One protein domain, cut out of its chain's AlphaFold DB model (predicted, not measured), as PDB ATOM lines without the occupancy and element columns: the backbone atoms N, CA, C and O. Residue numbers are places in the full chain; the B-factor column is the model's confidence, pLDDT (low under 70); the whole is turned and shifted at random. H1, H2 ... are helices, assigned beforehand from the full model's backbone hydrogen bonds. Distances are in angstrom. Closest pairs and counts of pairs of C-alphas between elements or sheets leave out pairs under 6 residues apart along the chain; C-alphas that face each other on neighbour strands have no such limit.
ATOM      1  N   LEU A  55     187.190 173.744 188.997       85.69
ATOM      2  CA  LEU A  55     187.106 173.376 190.407       85.69
ATOM      3  C   LEU A  55     185.672 173.059 190.875       85.69
ATOM      4  O   LEU A  55     185.510 172.551 191.983       85.69
ATOM      5  N   THR A  56     184.639 173.354 190.070       84.62
ATOM      6  CA  THR A  56     183.248 172.938 190.333       84.62
ATOM      7  C   THR A  56     182.908 171.549 189.807       84.62
ATOM      8  O   THR A  56     181.795 171.088 190.053       84.62
ATOM      9  N   TRP A  57     183.799 170.916 189.041       85.12
ATOM     10  CA  TRP A  57     183.583 169.550 188.583       85.12
ATOM     11  C   TRP A  57     183.623 168.554 189.734       85.12
ATOM     12  O   TRP A  57     184.200 168.799 190.795       85.12
ATOM     13  N   VAL A  58     182.942 167.444 189.491       88.00
ATOM     14  CA  VAL A  58     182.729 166.348 190.423       88.00
ATOM     15  C   VAL A  58     182.874 165.043 189.658       88.00
ATOM     16  O   VAL A  58     182.450 164.952 188.508       88.00
ATOM     17  N   ASP A  59     183.482 164.059 190.301       89.00
ATOM     18  CA  ASP A  59     183.501 162.672 189.840       89.00
ATOM     19  C   ASP A  59     182.202 161.967 190.248       89.00
ATOM     20  O   ASP A  59     181.678 162.245 191.337       89.00
ATOM     21  N   GLN A  60     181.720 161.046 189.407       87.56
ATOM     22  CA  GLN A  60     180.669 160.099 189.788       87.56
ATOM     23  C   GLN A  60     181.250 159.071 190.757       87.56
ATOM     24  O   GLN A  60     182.270 158.456 190.462       87.56
ATOM     25  N   LEU A  61     180.606 158.890 191.907       85.56
ATOM     26  CA  LEU A  61     181.002 157.902 192.916       85.56
ATOM     27  C   LEU A  61     180.147 156.637 192.869       85.56
ATOM     28  O   LEU A  61     180.509 155.622 193.451       85.56
ATOM     29  N   GLY A  62     179.008 156.691 192.187       77.50
ATOM     30  CA  GLY A  62     178.119 155.555 192.040       77.50
ATOM     31  C   GLY A  62     176.956 155.871 191.112       77.50
ATOM     32  O   GLY A  62     176.781 157.026 190.705       77.50
ATOM     33  N   PRO A  63     176.153 154.854 190.765       73.62
ATOM     34  CA  PRO A  63     174.946 155.066 189.989       73.62
ATOM     35  C   PRO A  63     173.968 155.936 190.779       73.62
ATOM     36  O   PRO A  63     173.820 155.804 191.997       73.62
ATOM     37  N   THR A  64     173.257 156.812 190.078       73.19
ATOM     38  CA  THR A  64     172.074 157.443 190.651       73.19
ATOM     39  C   THR A  64     171.017 156.381 190.921       73.19
ATOM     40  O   THR A  64     170.799 155.518 190.068       73.19
ATOM     41  N   PRO A  65     170.347 156.415 192.087       67.44
ATOM     42  CA  PRO A  65     169.250 155.499 192.332       67.44
ATOM     43  C   PRO A  65     168.179 155.698 191.261       67.44
ATOM     44  O   PRO A  65     167.792 156.832 190.954       67.44
ATOM     45  N   ASP A  66     167.730 154.583 190.689       60.97
ATOM     46  CA  ASP A  66     166.657 154.583 189.706       60.97
ATOM     47  C   ASP A  66     165.374 155.078 190.397       60.97
ATOM     48  O   ASP A  66     164.990 154.612 191.472       60.97
ATOM     49  N   VAL A  67     164.746 156.097 189.819       60.31
ATOM     50  CA  VAL A  67     163.483 156.676 190.311       60.31
ATOM     51  C   VAL A  67     162.327 155.757 189.860       60.31
ATOM     52  O   VAL A  67     162.514 155.066 188.858       60.31
ATOM     53  N   PRO A  68     161.165 155.695 190.557       55.84
ATOM     54  CA  PRO A  68     160.196 154.606 190.414       55.84
ATOM     55  C   PRO A  68     159.870 154.195 188.978       55.84
ATOM     56  O   PRO A  68     159.707 155.038 188.089       55.84
ATOM     57  N   SER A  69     159.706 152.882 188.795       53.91
ATOM     58  CA  SER A  69     159.301 152.203 187.553       53.91
ATOM     59  C   SER A  69     158.082 152.840 186.878       53.91
ATOM     60  O   SER A  69     157.970 152.807 185.655       53.91
ATOM     61  N   GLU A  70     157.235 153.519 187.649       53.28
ATOM     62  CA  GLU A  70     156.099 154.334 187.205       53.28
ATOM     63  C   GLU A  70     156.460 155.412 186.164       53.28
ATOM     64  O   GLU A  70     155.625 155.800 185.352       53.28
ATOM     65  N   CYS A  71     157.701 155.918 186.142       55.69
ATOM     66  CA  CYS A  71     158.147 156.840 185.088       55.69
ATOM     67  C   CYS A  71     158.502 156.122 183.774       55.69
ATOM     68  O   CYS A  71     158.527 156.768 182.723       55.69
ATOM     69  N   ARG A  72     158.778 154.810 183.828       51.88
ATOM     70  CA  ARG A  72     159.014 153.932 182.671       51.88
ATOM     71  C   ARG A  72     157.715 153.356 182.114       51.88
ATOM     72  O   ARG A  72     157.630 153.208 180.898       51.88
ATOM     73  N   ASP A  73     156.700 153.137 182.948       53.25
ATOM     74  CA  ASP A  73     155.429 152.513 182.563       53.25
ATOM     75  C   ASP A  73     154.550 153.426 181.675       53.25
ATOM     76  O   ASP A  73     154.107 154.485 182.138       53.25
ATOM     77  N   PRO A  74     154.350 153.107 180.378       53.88
ATOM     78  CA  PRO A  74     153.491 153.876 179.470       53.88
ATOM     79  C   PRO A  74     151.992 153.779 179.797       53.88
ATOM     80  O   PRO A  74     151.213 154.549 179.238       53.88
ATOM     81  N   TYR A  75     151.593 152.838 180.657       50.53
ATOM     82  CA  TYR A  75     150.212 152.421 180.887       50.53
ATOM     83  C   TYR A  75     149.668 152.810 182.271       50.53
ATOM     84  O   TYR A  75     148.451 152.870 182.439       50.53
ATOM     85  N   HIS A  76     150.517 153.179 183.241       50.09
ATOM     86  CA  HIS A  76     150.083 153.786 184.511       50.09
ATOM     87  C   HIS A  76     149.769 155.286 184.345       50.09
ATOM     88  O   HIS A  76     150.432 156.193 184.857       50.09
ATOM     89  N   ASN A  77     148.725 155.535 183.561       52.91
ATOM     90  CA  ASN A  77     148.172 156.840 183.239       52.91
ATOM     91  C   ASN A  77     147.409 157.416 184.430       52.91
ATOM     92  O   ASN A  77     146.339 156.927 184.755       52.91
ATOM     93  N   ASN A  78     147.948 158.470 185.046       47.56
ATOM     94  CA  ASN A  78     147.152 159.562 185.638       47.56
ATOM     95  C   ASN A  78     147.971 160.838 185.910       47.56
ATOM     96  O   ASN A  78     147.446 161.806 186.455       47.56
ATOM     97  N   ILE A  79     149.262 160.883 185.551       50.81
ATOM     98  CA  ILE A  79     150.125 162.039 185.832       50.81
ATOM     99  C   ILE A  79     150.933 162.378 184.576       50.81
ATOM    100  O   ILE A  79     151.605 161.498 184.035       50.81
ATOM    101  N   PRO A  80     150.885 163.631 184.083       50.69
ATOM    102  CA  PRO A  80     151.450 163.980 182.787       50.69
ATOM    103  C   PRO A  80     152.962 163.732 182.742       50.69
ATOM    104  O   PRO A  80     153.753 164.388 183.428       50.69
ATOM    105  N   ARG A  81     153.373 162.791 181.880       57.19
ATOM    106  CA  ARG A  81     154.761 162.661 181.423       57.19
ATOM    107  C   ARG A  81     155.172 163.965 180.746       57.19
ATOM    108  O   ARG A  81     154.416 164.535 179.962       57.19
ATOM    109  N   ARG A  82     156.408 164.410 180.969       57.34
ATOM    110  CA  ARG A  82     157.020 165.372 180.045       57.34
ATOM    111  C   ARG A  82     157.428 164.586 178.790       57.34
ATOM    112  O   ARG A  82     158.156 163.605 178.958       57.34
ATOM    113  N   PRO A  83     157.001 164.967 177.574       61.84
ATOM    114  CA  PRO A  83     157.423 164.277 176.355       61.84
ATOM    115  C   PRO A  83     158.957 164.228 176.255       61.84
ATOM    116  O   PRO A  83     159.618 165.260 176.414       61.84
ATOM    117  N   GLY A  84     159.519 163.035 176.020       69.00
ATOM    118  CA  GLY A  84     160.965 162.818 175.858       69.00
ATOM    119  C   GLY A  84     161.775 162.765 177.158       69.00
ATOM    120  O   GLY A  84     162.848 163.359 177.219       69.00
ATOM    121  N   CYS A  85     161.250 162.132 178.214       76.19
ATOM    122  CA  CYS A  85     162.008 161.866 179.437       76.19
ATOM    123  C   CYS A  85     162.775 160.538 179.351       76.19
ATOM    124  O   CYS A  85     162.144 159.486 179.359       76.19
ATOM    125  N   ASP A  86     164.109 160.587 179.386       73.06
ATOM    126  CA  ASP A  86     164.973 159.392 179.269       73.06
ATOM    127  C   ASP A  86     165.214 158.660 180.606       73.06
ATOM    128  O   ASP A  86     165.884 157.630 180.651       73.06
ATOM    129  N   GLY A  87     164.682 159.191 181.711       75.69
ATOM    130  CA  GLY A  87     164.926 158.666 183.056       75.69
ATOM    131  C   GLY A  87     166.229 159.171 183.685       75.69
ATOM    132  O   GLY A  87     166.927 160.017 183.128       75.69
ATOM    133  N   ALA A  88     166.498 158.710 184.907       77.62
ATOM    134  CA  ALA A  88     167.650 159.112 185.724       77.62
ATOM    135  C   ALA A  88     168.833 158.136 185.643       77.62
ATOM    136  O   ALA A  88     169.959 158.511 185.976       77.62
ATOM    137  N   ARG A  89     168.565 156.896 185.228       74.69
ATOM    138  CA  ARG A  89     169.550 155.825 185.108       74.69
ATOM    139  C   ARG A  89     170.684 156.228 184.173       74.69
ATOM    140  O   ARG A  89     170.424 156.780 183.105       74.69
ATOM    141  N   GLU A  90     171.920 155.937 184.579       75.00
ATOM    142  CA  GLU A  90     173.143 156.155 183.782       75.00
ATOM    143  C   GLU A  90     173.384 157.624 183.366       75.00
ATOM    144  O   GLU A  90     174.290 157.916 182.587       75.00
ATOM    145  N   GLN A  91     172.606 158.574 183.894       82.00
ATOM    146  CA  GLN A  91     172.797 159.992 183.616       82.00
ATOM    147  C   GLN A  91     173.915 160.571 184.483       82.00
ATOM    148  O   GLN A  91     173.929 160.409 185.702       82.00
ATOM    149  N   GLU A  92     174.811 161.337 183.860       86.38
ATOM    150  CA  GLU A  92     175.880 162.038 184.568       86.38
ATOM    151  C   GLU A  92     175.291 163.178 185.418       86.38
ATOM    152  O   GLU A  92     174.774 164.173 184.896       86.38
ATOM    153  N   VAL A  93     175.372 163.042 186.743       87.06
ATOM    154  CA  VAL A  93     174.989 164.083 187.704       87.06
ATOM    155  C   VAL A  93     176.020 165.203 187.718       87.06
ATOM    156  O   VAL A  93     177.219 164.964 187.835       87.06
ATOM    157  N   ILE A  94     175.552 166.447 187.701       88.62
ATOM    158  CA  ILE A  94     176.402 167.626 187.851       88.62
ATOM    159  C   ILE A  94     176.226 168.267 189.226       88.62
ATOM    160  O   ILE A  94     175.162 168.217 189.849       88.62
ATOM    161  N   TYR A  95     177.274 168.944 189.692       87.88
ATOM    162  CA  TYR A  95     177.194 169.735 190.911       87.88
ATOM    163  C   TYR A  95     176.234 170.919 190.739       87.88
ATOM    164  O   TYR A  95     176.530 171.887 190.035       87.88
ATOM    165  N   PHE A  96     175.099 170.869 191.438       87.06
ATOM    166  CA  PHE A  96     174.094 171.926 191.406       87.06
ATOM    167  C   PHE A  96     173.545 172.232 192.813       87.06
ATOM    168  O   PHE A  96     172.618 171.569 193.287       87.06
ATOM    169  N   PRO A  97     174.072 173.272 193.493       82.81
ATOM    170  CA  PRO A  97     173.696 173.602 194.873       82.81
ATOM    171  C   PRO A  97     172.204 173.869 195.064       82.81
ATOM    172  O   PRO A  97     171.631 173.553 196.105       82.81
ATOM    173  N   THR A  98     171.577 174.490 194.065       84.12
ATOM    174  CA  THR A  98     170.157 174.838 194.116       84.12
ATOM    175  C   THR A  98     169.292 173.585 194.033       84.12
ATOM    176  O   THR A  98     168.368 173.450 194.824       84.12
ATOM    177  N   GLY A  99     169.617 172.643 193.142       83.44
ATOM    178  CA  GLY A  99     168.910 171.362 193.033       83.44
ATOM    179  C   GLY A  99     169.001 170.561 194.322       83.44
ATOM    180  O   GLY A  99     167.980 170.106 194.830       83.44
ATOM    181  N   HIS A 100     170.189 170.512 194.929       82.25
ATOM    182  CA  HIS A 100     170.385 169.859 196.221       82.25
ATOM    183  C   HIS A 100     169.484 170.427 197.327       82.25
ATOM    184  O   HIS A 100     168.889 169.659 198.079       82.25
ATOM    185  N   ARG A 101     169.313 171.757 197.402       83.38
ATOM    186  CA  ARG A 101     168.399 172.389 198.377       83.38
ATOM    187  C   ARG A 101     166.961 171.881 198.241       83.38
ATOM    188  O   ARG A 101     166.242 171.822 199.231       83.38
ATOM    189  N   PHE A 102     166.559 171.510 197.031       85.81
ATOM    190  CA  PHE A 102     165.246 170.945 196.736       85.81
ATOM    191  C   PHE A 102     165.233 169.411 196.720       85.81
ATOM    192  O   PHE A 102     164.250 168.839 196.259       85.81
ATOM    193  N   ARG A 103     166.302 168.756 197.205       86.56
ATOM    194  CA  ARG A 103     166.510 167.303 197.146       86.56
ATOM    195  C   ARG A 103     166.385 166.756 195.723       86.56
ATOM    196  O   ARG A 103     165.597 165.852 195.451       86.56
ATOM    197  N   ARG A 104     167.126 167.365 194.791       86.75
ATOM    198  CA  ARG A 104     167.127 166.987 193.375       86.75
ATOM    199  C   ARG A 104     168.523 166.838 192.790       86.75
ATOM    200  O   ARG A 104     169.432 167.609 193.102       86.75
ATOM    201  N   HIS A 105     168.653 165.865 191.899       87.19
ATOM    202  CA  HIS A 105     169.755 165.714 190.968       87.19
ATOM    203  C   HIS A 105     169.602 166.709 189.820       87.19
ATOM    204  O   HIS A 105     168.494 166.981 189.345       87.19
ATOM    205  N   GLU A 106     170.734 167.227 189.361       86.81
ATOM    206  CA  GLU A 106     170.832 167.905 188.077       86.81
ATOM    207  C   GLU A 106     171.697 167.034 187.174       86.81
ATOM    208  O   GLU A 106     172.731 166.539 187.617       86.81
ATOM    209  N   TYR A 107     171.266 166.839 185.933       86.69
ATOM    210  CA  TYR A 107     171.918 165.935 184.992       86.69
ATOM    211  C   TYR A 107     172.488 166.708 183.814       86.69
ATOM    212  O   TYR A 107     171.960 167.753 183.419       86.69
ATOM    213  N   ARG A 108     173.558 166.182 183.226       85.31
ATOM    214  CA  ARG A 108     174.162 166.773 182.038       85.31
ATOM    215  C   ARG A 108     173.347 166.433 180.787       85.31
ATOM    216  O   ARG A 108     173.164 165.274 180.440       85.31
ATOM    217  N   GLY A 109     172.889 167.461 180.073       75.56
ATOM    218  CA  GLY A 109     172.341 167.348 178.716       75.56
ATOM    219  C   GLY A 109     170.906 166.813 178.604       75.56
ATOM    220  O   GLY A 109     170.071 167.484 177.998       75.56
ATOM    221  N   ARG A 110     170.597 165.626 179.147       70.31
ATOM    222  CA  ARG A 110     169.330 164.934 178.843       70.31
ATOM    223  C   ARG A 110     168.109 165.521 179.547       70.31
ATOM    224  O   ARG A 110     168.165 166.078 180.649       70.31
ATOM    225  N   LYS A 111     166.955 165.372 178.895       74.81
ATOM    226  CA  LYS A 111     165.659 165.818 179.409       74.81
ATOM    227  C   LYS A 111     165.188 164.849 180.491       74.81
ATOM    228  O   LYS A 111     164.491 163.887 180.220       74.81
ATOM    229  N   VAL A 112     165.538 165.129 181.739       79.31
ATOM    230  CA  VAL A 112     165.010 164.382 182.889       79.31
ATOM    231  C   VAL A 112     163.828 165.138 183.492       79.31
ATOM    232  O   VAL A 112     163.940 166.338 183.779       79.31
ATOM    233  N   CYS A 113     162.687 164.463 183.659       78.88
ATOM    234  CA  CYS A 113     161.485 165.059 184.242       78.88
ATOM    235  C   CYS A 113     161.680 165.392 185.732       78.88
ATOM    236  O   CYS A 113     162.624 164.944 186.379       78.88
ATOM    237  N   TYR A 114     160.766 166.186 186.291       79.06
ATOM    238  CA  TYR A 114     160.847 166.626 187.685       79.06
ATOM    239  C   TYR A 114     160.884 165.456 188.687       79.06
ATOM    240  O   TYR A 114     161.690 165.481 189.615       79.06
ATOM    241  N   ARG A 115     160.066 164.413 188.478       78.94
ATOM    242  CA  ARG A 115     160.056 163.210 189.330       78.94
ATOM    243  C   ARG A 115     161.410 162.507 189.302       78.94
ATOM    244  O   ARG A 115     162.016 162.371 190.353       78.94
ATOM    245  N   CYS A 116     161.936 162.206 188.114       80.25
ATOM    246  CA  CYS A 116     163.244 161.563 187.915       80.25
ATOM    247  C   CYS A 116     164.443 162.377 188.441       80.25
ATOM    248  O   CYS A 116     165.535 161.846 188.629       80.25
ATOM    249  N   ARG A 117     164.271 163.677 188.699       82.94
ATOM    250  CA  ARG A 117     165.288 164.481 189.389       82.94
ATOM    251  C   ARG A 117     165.231 164.331 190.902       82.94
ATOM    252  O   ARG A 117     166.225 164.617 191.551       82.94
ATOM    253  N   THR A 118     164.102 163.945 191.474       85.00
ATOM    254  CA  THR A 118     163.899 163.956 192.924       85.00
ATOM    255  C   THR A 118     164.669 162.821 193.585       85.00
ATOM    256  O   THR A 118     164.772 161.722 193.047       85.00
ATOM    257  N   TYR A 119     165.258 163.112 194.738       84.12
ATOM    258  CA  TYR A 119     165.904 162.107 195.567       84.12
ATOM    259  C   TYR A 119     164.865 161.095 196.068       84.12
ATOM    260  O   TYR A 119     163.778 161.508 196.478       84.12
ATOM    261  N   PRO A 120     165.197 159.797 196.107       79.12
ATOM    262  CA  PRO A 120     164.480 158.847 196.949       79.12
ATOM    263  C   PRO A 120     164.446 159.311 198.414       79.12
ATOM    264  O   PRO A 120     165.283 160.114 198.836       79.12
ATOM    265  N   ASN A 121     163.503 158.789 199.200       78.44
ATOM    266  CA  ASN A 121     163.328 159.191 200.601       78.44
ATOM    267  C   ASN A 121     164.618 159.028 201.425       78.44
ATOM    268  O   ASN A 121     165.022 159.971 202.109       78.44
ATOM    269  N   ASP A 122     165.314 157.902 201.247       80.81
ATOM    270  CA  ASP A 122     166.537 157.547 201.982       80.81
ATOM    271  C   ASP A 122     167.820 157.885 201.214       80.81
ATOM    272  O   ASP A 122     168.869 157.267 201.396       80.81
ATOM    273  N   HIS A 123     167.754 158.857 200.304       83.88
ATOM    274  CA  HIS A 123     168.899 159.196 199.475       83.88
ATOM    275  C   HIS A 123     170.048 159.805 200.297       83.88
ATOM    276  O   HIS A 123     169.868 160.877 200.895       83.88
ATOM    277  N   PRO A 124     171.248 159.197 200.288       84.50
ATOM    278  CA  PRO A 124     172.372 159.706 201.054       84.50
ATOM    279  C   PRO A 124     172.840 161.066 200.525       84.50
ATOM    280  O   PRO A 124     172.964 161.313 199.321       84.50
ATOM    281  N   VAL A 125     173.142 161.967 201.455       85.06
ATOM    282  CA  VAL A 125     173.695 163.297 201.177       85.06
ATOM    283  C   VAL A 125     175.131 163.384 201.669       85.06
ATOM    284  O   VAL A 125     175.576 162.586 202.490       85.06
ATOM    285  N   CYS A 126     175.878 164.359 201.158       84.50
ATOM    286  CA  CYS A 126     177.248 164.553 201.602       84.50
ATOM    287  C   CYS A 126     177.308 164.926 203.094       84.50
ATOM    288  O   CYS A 126     176.782 165.962 203.507       84.50
ATOM    289  N   ASN A 127     178.004 164.099 203.878       78.56
ATOM    290  CA  ASN A 127     178.150 164.264 205.327       78.56
ATOM    291  C   ASN A 127     179.337 165.150 205.735       78.56
ATOM    292  O   ASN A 127     179.523 165.440 206.916       78.56
ATOM    293  N   VAL A 128     180.147 165.620 204.781       77.69
ATOM    294  CA  VAL A 128     181.286 166.490 205.090       77.69
ATOM    295  C   VAL A 128     180.765 167.822 205.640       77.69
ATOM    296  O   VAL A 128     179.971 168.509 204.995       77.69
ATOM    297  N   SER A 129     181.233 168.210 206.831       72.50
ATOM    298  CA  SER A 129     180.684 169.315 207.639       72.50
ATOM    299  C   SER A 129     180.538 170.640 206.881       72.50
ATOM    300  O   SER A 129     179.552 171.363 207.049       72.50
ATOM    301  N   TYR A 130     181.483 170.942 205.990       73.06
ATOM    302  CA  TYR A 130     181.467 172.133 205.143       73.06
ATOM    303  C   TYR A 130     180.788 171.920 203.776       73.06
ATOM    304  O   TYR A 130     180.476 172.909 203.116       73.06
ATOM    305  N   CYS A 131     180.509 170.684 203.355       78.25
ATOM    306  CA  CYS A 131     180.067 170.280 202.012       78.25
ATOM    307  C   CYS A 131     178.566 169.906 201.937       78.25
ATOM    308  O   CYS A 131     178.176 168.988 201.229       78.25
ATOM    309  N   LYS A 132     177.685 170.651 202.613       72.38
ATOM    310  CA  LYS A 132     176.226 170.382 202.672       72.38
ATOM    311  C   LYS A 132     175.444 170.800 201.409       72.38
ATOM    312  O   LYS A 132     174.421 171.475 201.509       72.38
ATOM    313  N   LYS A 133     175.997 170.576 200.213       80.56
ATOM    314  CA  LYS A 133     175.485 171.171 198.957       80.56
ATOM    315  C   LYS A 133     175.312 170.188 197.800       80.56
ATOM    316  O   LYS A 133     175.053 170.646 196.688       80.56
ATOM    317  N   HIS A 134     175.467 168.886 198.028       85.06
ATOM    318  CA  HIS A 134     175.291 167.875 196.986       85.06
ATOM    319  C   HIS A 134     174.870 166.500 197.536       85.06
ATOM    320  O   HIS A 134     174.925 166.249 198.741       85.06
ATOM    321  N   CYS A 135     174.409 165.633 196.631       85.06
ATOM    322  CA  CYS A 135     174.110 164.222 196.893       85.06
ATOM    323  C   CYS A 135     175.387 163.387 197.046       85.06
ATOM    324  O   CYS A 135     176.449 163.799 196.581       85.06
ATOM    325  N   ALA A 136     175.278 162.200 197.642       86.56
ATOM    326  CA  ALA A 136     176.406 161.276 197.769       86.56
ATOM    327  C   ALA A 136     176.789 160.561 196.453       86.56
ATOM    328  O   ALA A 136     177.875 159.997 196.385       86.56
ATOM    329  N   CYS A 137     175.961 160.625 195.399       86.75
ATOM    330  CA  CYS A 137     176.285 160.060 194.074       86.75
ATOM    331  C   CYS A 137     177.517 160.697 193.425       86.75
ATOM    332  O   CYS A 137     178.123 160.111 192.535       86.75
ATOM    333  N   ILE A 138     177.868 161.913 193.844       89.50
ATOM    334  CA  ILE A 138     179.007 162.662 193.322       89.50
ATOM    335  C   ILE A 138     179.960 163.042 194.447       89.50
ATOM    336  O   ILE A 138     179.556 163.288 195.587       89.50
ATOM    337  N   SER A 139     181.236 163.155 194.101       89.12
ATOM    338  CA  SER A 139     182.260 163.669 195.011       89.12
ATOM    339  C   SER A 139     182.029 165.142 195.363       89.12
ATOM    340  O   SER A 139     181.345 165.887 194.653       89.12
ATOM    341  N   CYS A 140     182.620 165.594 196.477       88.81
ATOM    342  CA  CYS A 140     182.679 167.027 196.770       88.81
ATOM    343  C   CYS A 140     183.414 167.749 195.634       88.81
ATOM    344  O   CYS A 140     184.506 167.315 195.260       88.81
ATOM    345  N   PRO A 141     182.899 168.902 195.162       89.06
ATOM    346  CA  PRO A 141     183.629 169.736 194.220       89.06
ATOM    347  C   PRO A 141     185.037 170.027 194.720       89.06
ATOM    348  O   PRO A 141     185.240 170.270 195.916       89.06
TER     349      PRO A 141
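Overview. This is residues 55 to 141 of the 227 residues of an uncharacterized protein of Fusarium oxysporum f. sp. radicis-cucumerinum (UniProt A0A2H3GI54). Little regular structure is here: look for an elongated tangle of loops with two very short helices, H1 and then H2, set in it. A loop, residues 73 to 78, sticks out at one end of the long axis. The 87 printed residues hold no named strand; the class is all helix, though only 9 residues are in named elements. The whole is compact, with a radius of gyration of the C-alphas of 13.4 A, and spans 44 by 25 by 21 A.

Along the chain. Find C-alpha 97 at (173.696, 173.602, 194.873); from there H1, residues 97 to 101, runs 6.5 A. H2, residues 114 to 117, runs 5.2 A and ends at C-alpha 117, (165.288, 164.481, 189.389).

Arrangement. H1 and H2 are apart, with no C-alphas within 8 A. Before and after H1, residues 93 to 94 pair antiparallel with residues 106 to 107. In H1 the O i to N i+4 pair is within hydrogen-bond range; H2 is too short for one.

Size, cuts and confidence. The farthest C-alphas, of Tyr 75 and Tyr 130, are 44.2 A apart. The H1 to H2 link is long, 12 residues. The printed part has no cut. Look at residues 65 to 84 for pLDDT under 70.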